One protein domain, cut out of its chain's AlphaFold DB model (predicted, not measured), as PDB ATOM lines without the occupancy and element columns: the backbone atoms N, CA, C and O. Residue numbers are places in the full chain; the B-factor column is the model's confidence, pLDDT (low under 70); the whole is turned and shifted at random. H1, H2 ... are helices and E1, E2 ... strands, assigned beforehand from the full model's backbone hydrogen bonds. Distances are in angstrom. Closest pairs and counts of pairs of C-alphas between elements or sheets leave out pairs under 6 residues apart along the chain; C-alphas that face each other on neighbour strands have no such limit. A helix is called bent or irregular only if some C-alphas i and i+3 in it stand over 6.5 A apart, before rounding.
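AT A GLANCE: This is residues 3 to 46 of the 127 residues of an uncharacterized protein of Micrococcales bacterium 73-15 (UniProt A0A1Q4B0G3). A small antiparallel sheet of three short strands has one helix, H1, over one face, near the sheet's edge strand E3. A long loop, residues 6 to 23, swings out from the sheet on the same side as H1 and folds back into strand E2. The printed part has 44 residues, with three named strands and one named helix in the order E1, E2, H1, E3. The sheet's order is E2, E1, E3, and the class is mixed, helices and strands. The whole is compact, with a radius of gyration of the C-alphas of 8.9 A and spans of 23 by 17 by 17 A.

IN THESE COORDINATES: Strand E1, residues 3 to 5, begins at C-alpha 3 (88.436, 24.976, 26.443) and is 7.0 A long from first to last C-alpha. E2 is residues 24 to 26, 6.9 A. E3 is residues 43 to 46, 9.2 A, ending at C-alpha 46 (83.956, 26.070, 23.153). Helix H1, residues 29 to 41, is 19.1 A long and irregular: C-alphas 34 and 37 are 7.0 A apart.

HOW THE PARTS SIT: E1 is the inner strand. It is antiparallel to E3 at 145 degrees, with N 44 and O 4 at 2.7 A, within hydrogen-bond range. E1 and E2 form a hairpin, antiparallel at 155 degrees, with N 25 and O 3 at 2.8 A. E2 and E3 are apart. H1 is on the sheet at a height of 8.2 A, making two layers, a helix on one face of a sheet. It lies over E3 and runs along the strands, only just, at 29 degrees to E3 on the local plane; their closest C-alphas are those of Ala 32 and Val 45, 6.9 A apart. E2, H1 and E3 form a split strand-helix-strand unit, two strands running the same way with E1 between them, and its crossover is right-handed. In H1, 1 of 9 O i to N i+4 pairs and 7 of 10 O i to N i+3 pairs are within hydrogen-bond range.

THE WHOLE: The two C-alphas farthest apart, those of Ala 7 and Glu 30, are 23.5 A apart. The printed part has no cut. The link from E1 to E2 is long, 18 residues; within it residues 12 to 13 pair antiparallel with residues 18 to 19. The mean pLDDT of the printed part is 77.3, and residues 40 to 42 and 45 to 46 are under 70.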
ATOM      1  N   VAL A   3      87.970  25.937  27.434       78.12
ATOM      2  CA  VAL A   3      88.436  24.976  26.443       78.12
ATOM      3  C   VAL A   3      88.320  23.590  27.050       78.12
ATOM      4  O   VAL A   3      88.683  23.393  28.209       78.12
ATOM      5  N   THR A   4      87.806  22.629  26.290       81.94
ATOM      6  CA  THR A   4      87.638  21.253  26.760       81.94
ATOM      7  C   THR A   4      88.558  20.294  26.020       81.94
ATOM      8  O   THR A   4      88.885  20.517  24.862       81.94
ATOM      9  N   ASN A   5      89.017  19.242  26.688       77.00
ATOM     10  CA  ASN A   5      89.746  18.141  26.080       77.00
ATOM     11  C   ASN A   5      89.313  16.818  26.714       77.00
ATOM     12  O   ASN A   5      89.838  16.403  27.746       77.00
ATOM     13  N   ALA A   6      88.347  16.157  26.077       73.88
ATOM     14  CA  ALA A   6      87.832  14.867  26.534       73.88
ATOM     15  C   ALA A   6      88.798  13.703  26.248       73.88
ATOM     16  O   ALA A   6      88.761  12.692  26.944       73.88
ATOM     17  N   ALA A   7      89.664  13.840  25.241       75.81
ATOM     18  CA  ALA A   7      90.621  12.803  24.864       75.81
ATOM     19  C   ALA A   7      91.804  12.735  25.843       75.81
ATOM     20  O   ALA A   7      92.288  11.652  26.165       75.81
ATOM     21  N   TYR A   8      92.244  13.893  26.342       77.00
ATOM     22  CA  TYR A   8      93.357  14.022  27.278       77.00
ATOM     23  C   TYR A   8      92.989  14.986  28.413       77.00
ATOM     24  O   TYR A   8      93.380  16.157  28.391       77.00
ATOM     25  N   PRO A   9      92.268  14.503  29.442       78.81
ATOM     26  CA  PRO A   9      91.720  15.360  30.489       78.81
ATOM     27  C   PRO A   9      92.772  16.028  31.386       78.81
ATOM     28  O   PRO A   9      92.466  17.004  32.064       78.81
ATOM     29  N   ALA A  10      94.008  15.526  31.367       80.56
ATOM     30  CA  ALA A  10      95.148  16.069  32.104       80.56
ATOM     31  C   ALA A  10      96.220  16.680  31.178       80.56
ATOM     32  O   ALA A  10      97.393  16.758  31.549       80.56
ATOM     33  N   LEU A  11      95.857  17.058  29.944       80.75
ATOM     34  CA  LEU A  11      96.799  17.676  29.015       80.75
ATOM     35  C   LEU A  11      97.342  18.989  29.597       80.75
ATOM     36  O   LEU A  11      96.608  19.812  30.139       80.75
ATOM     37  N   SER A  12      98.640  19.216  29.435       83.69
ATOM     38  CA  SER A  12      99.279  20.484  29.769       83.69
ATOM     39  C   SER A  12     100.059  20.993  28.568       83.69
ATOM     40  O   SER A  12     100.747  20.224  27.895       83.69
ATOM     41  N   ILE A  13      99.952  22.295  28.311       82.94
ATOM     42  CA  ILE A  13     100.645  23.005  27.239       82.94
ATOM     43  C   ILE A  13     101.483  24.123  27.887       82.94
ATOM     44  O   ILE A  13     101.035  25.269  27.979       82.94
ATOM     45  N   PRO A  14     102.708  23.814  28.363       82.19
ATOM     46  CA  PRO A  14     103.478  24.717  29.224       82.19
ATOM     47  C   PRO A  14     103.874  26.037  28.560       82.19
ATOM     48  O   PRO A  14     103.899  27.071  29.214       82.19
ATOM     49  N   HIS A  15     104.153  26.025  27.253       80.19
ATOM     50  CA  HIS A  15     104.531  27.234  26.509       80.19
ATOM     51  C   HIS A  15     103.353  28.191  26.274       80.19
ATOM     52  O   HIS A  15     103.587  29.347  25.940       80.19
ATOM     53  N   LEU A  16     102.112  27.725  26.467       81.31
ATOM     54  CA  LEU A  16     100.905  28.558  26.470       81.31
ATOM     55  C   LEU A  16     100.370  28.809  27.889       81.31
ATOM     56  O   LEU A  16      99.389  29.525  28.047       81.31
ATOM     57  N   GLY A  17     100.976  28.206  28.921       83.38
ATOM     58  CA  GLY A  17     100.480  28.273  30.299       83.38
ATOM     59  C   GLY A  17      99.110  27.615  30.506       83.38
ATOM     60  O   GLY A  17      98.426  27.930  31.477       83.38
ATOM     61  N   VAL A  18      98.688  26.721  29.604       83.81
ATOM     62  CA  VAL A  18      97.364  26.080  29.648       83.81
ATOM     63  C   VAL A  18      97.466  24.712  30.310       83.81
ATOM     64  O   VAL A  18      98.292  23.877  29.935       83.81
ATOM     65  N   HIS A  19      96.590  24.462  31.278       83.62
ATOM     66  CA  HIS A  19      96.498  23.195  31.994       83.62
ATOM     67  C   HIS A  19      95.042  22.744  32.026       83.62
ATOM     68  O   HIS A  19      94.190  23.452  32.561       83.62
ATOM     69  N   PHE A  20      94.765  21.580  31.445       83.00
ATOM     70  CA  PHE A  20      93.457  20.948  31.529       83.00
ATOM     71  C   PHE A  20      93.369  20.181  32.849       83.00
ATOM     72  O   PHE A  20      94.241  19.374  33.171       83.00
ATOM     73  N   VAL A  21      92.319  20.466  33.616       81.69
ATOM     74  CA  VAL A  21      91.939  19.744  34.832       81.69
ATOM     75  C   VAL A  21      90.584  19.114  34.552       81.69
ATOM     76  O   VAL A  21      89.647  19.815  34.174       81.69
ATOM     77  N   ASP A  22      90.503  17.788  34.657       79.00
ATOM     78  CA  ASP A  22      89.308  17.008  34.303       79.00
ATOM     79  C   ASP A  22      88.778  17.319  32.889       79.00
ATOM     80  O   ASP A  22      87.578  17.315  32.623       79.00
ATOM     81  N   GLY A  23      89.695  17.614  31.964       75.25
ATOM     82  CA  GLY A  23      89.377  17.934  30.577       75.25
ATOM     83  C   GLY A  23      88.817  19.326  30.368       75.25
ATOM     84  O   GLY A  23      88.242  19.570  29.315       75.25
ATOM     85  N   VAL A  24      89.006  20.253  31.307       79.50
ATOM     86  CA  VAL A  24      88.623  21.660  31.145       79.50
ATOM     87  C   VAL A  24      89.796  22.565  31.508       79.50
ATOM     88  O   VAL A  24      90.452  22.370  32.526       79.50
ATOM     89  N   ALA A  25      90.049  23.577  30.685       83.38
ATOM     90  CA  ALA A  25      91.001  24.644  30.961       83.38
ATOM     91  C   ALA A  25      90.320  26.006  30.802       83.38
ATOM     92  O   ALA A  25      89.533  26.212  29.872       83.38
ATOM     93  N   ASP A  26      90.638  26.939  31.699       81.56
ATOM     94  CA  ASP A  26      90.285  28.347  31.526       81.56
ATOM     95  C   ASP A  26      91.447  29.055  30.833       81.56
ATOM     96  O   ASP A  26      92.584  29.026  31.309       81.56
ATOM     97  N   VAL A  27      91.170  29.608  29.658       81.94
ATOM     98  CA  VAL A  27      92.184  30.134  28.749       81.94
ATOM     99  C   VAL A  27      91.795  31.551  28.325       81.94
ATOM    100  O   VAL A  27      90.638  31.767  27.950       81.94
ATOM    101  N   PRO A  28      92.719  32.526  28.362       80.50
ATOM    102  CA  PRO A  28      92.482  33.860  27.816       80.50
ATOM    103  C   PRO A  28      92.203  33.815  26.305       80.50
ATOM    104  O   PRO A  28      92.797  33.011  25.587       80.50
ATOM    105  N   ASP A  29      91.347  34.701  25.800       75.56
ATOM    106  CA  ASP A  29      90.934  34.702  24.385       75.56
ATOM    107  C   ASP A  29      92.119  34.934  23.429       75.56
ATOM    108  O   ASP A  29      92.179  34.357  22.343       75.56
ATOM    109  N   GLU A  30      93.124  35.700  23.862       79.94
ATOM    110  CA  GLU A  30      94.392  35.893  23.142       79.94
ATOM    111  C   GLU A  30      95.195  34.594  22.946       79.94
ATOM    112  O   GLU A  30      95.962  34.479  21.990       79.94
ATOM    113  N   VAL A  31      94.989  33.593  23.809       79.81
ATOM    114  CA  VAL A  31      95.641  32.274  23.752       79.81
ATOM    115  C   VAL A  31      94.766  31.250  23.017       79.81
ATOM    116  O   VAL A  31      95.286  30.275  22.473       79.81
ATOM    117  N   ALA A  32      93.452  31.479  22.915       75.38
ATOM    118  CA  ALA A  32      92.515  30.572  22.248       75.38
ATOM    119  C   ALA A  32      92.880  30.319  20.772       75.38
ATOM    120  O   ALA A  32      92.829  29.179  20.307       75.38
ATOM    121  N   ALA A  33      93.347  31.344  20.051       76.44
ATOM    122  CA  ALA A  33      93.831  31.191  18.676       76.44
ATOM    123  C   ALA A  33      95.083  30.295  18.585       76.44
ATOM    124  O   ALA A  33      95.246  29.534  17.631       76.44
ATOM    125  N   SER A  34      95.952  30.335  19.601       79.38
ATOM    126  CA  SER A  34      97.140  29.476  19.693       79.38
ATOM    127  C   SER A  34      96.811  28.022  20.042       79.38
ATOM    128  O   SER A  34      97.678  27.160  19.912       79.38
ATOM    129  N   LEU A  35      95.569  27.730  20.448       76.44
ATOM    130  CA  LEU A  35      95.092  26.373  20.716       76.44
ATOM    131  C   LEU A  35      94.546  25.653  19.478       76.44
ATOM    132  O   LEU A  35      94.358  24.440  19.532       76.44
ATOM    133  N   ALA A  36      94.363  26.349  18.351       74.75
ATOM    134  CA  ALA A  36      93.875  25.750  17.107       74.75
ATOM    135  C   ALA A  36      94.673  24.504  16.644       74.75
ATOM    136  O   ALA A  36      94.041  23.515  16.270       74.75
ATOM    137  N   PRO A  37      96.021  24.459  16.737       74.94
ATOM    138  CA  PRO A  37      96.791  23.257  16.394       74.94
ATOM    139  C   PRO A  37      96.513  22.061  17.317       74.94
ATOM    140  O   PRO A  37      96.730  20.915  16.934       74.94
ATOM    141  N   TYR A  38      96.015  22.306  18.531       73.62
ATOM    142  CA  TYR A  38      95.739  21.269  19.525       73.62
ATOM    143  C   TYR A  38      94.359  20.629  19.358       73.62
ATOM    144  O   TYR A  38      94.056  19.663  20.061       73.62
ATOM    145  N   ALA A  39      93.543  21.094  18.408       70.88
ATOM    146  CA  ALA A  39      92.264  20.465  18.077       70.88
ATOM    147  C   ALA A  39      92.422  18.988  17.675       70.88
ATOM    148  O   ALA A  39      91.576  18.161  18.009       70.88
ATOM    149  N   ILE A  40      93.558  18.628  17.062       69.75
ATOM    150  CA  ILE A  40      93.929  17.240  16.728       69.75
ATOM    151  C   ILE A  40      94.050  16.374  17.994       69.75
ATOM    152  O   ILE A  40      93.756  15.181  17.982       69.75
ATOM    153  N   HIS A  41      94.420  16.983  19.120       66.12
ATOM    154  CA  HIS A  41      94.488  16.338  20.428       66.12
ATOM    155  C   HIS A  41      93.159  16.393  21.191       66.12
ATOM    156  O   HIS A  41      93.154  16.206  22.404       66.12
ATOM    157  N   GLY A  42      92.040  16.672  20.515       64.88
ATOM    158  CA  GLY A  42      90.715  16.746  21.130       64.88
ATOM    159  C   GLY A  42      90.453  18.038  21.900       64.88
ATOM    160  O   GLY A  42      89.473  18.103  22.639       64.88
ATOM    161  N   VAL A  43      91.309  19.057  21.746       72.94
ATOM    162  CA  VAL A  43      91.099  20.377  22.348       72.94
ATOM    163  C   VAL A  43      89.995  21.115  21.590       72.94
ATOM    164  O   VAL A  43      90.190  21.586  20.474       72.94
ATOM    165  N   VAL A  44      88.828  21.236  22.210       72.69
ATOM    166  CA  VAL A  44      87.679  21.961  21.678       72.69
ATOM    167  C   VAL A  44      87.579  23.312  22.370       72.69
ATOM    168  O   VAL A  44      87.320  23.415  23.570       72.69
ATOM    169  N   VAL A  45      87.779  24.367  21.585       67.62
ATOM    170  CA  VAL A  45      87.601  25.759  21.997       67.62
ATOM    171  C   VAL A  45      86.103  26.075  21.936       67.62
ATOM    172  O   VAL A  45      85.575  26.487  20.910       67.62
ATOM    173  N   THR A  46      85.390  25.782  23.023       60.91
ATOM    174  CA  THR A  46      83.956  26.070  23.153       60.91
ATOM    175  C   THR A  46      83.755  27.524  23.554       60.91
ATOM    176  O   THR A  46      83.906  27.893  24.721       60.91
TER     177      THR A  46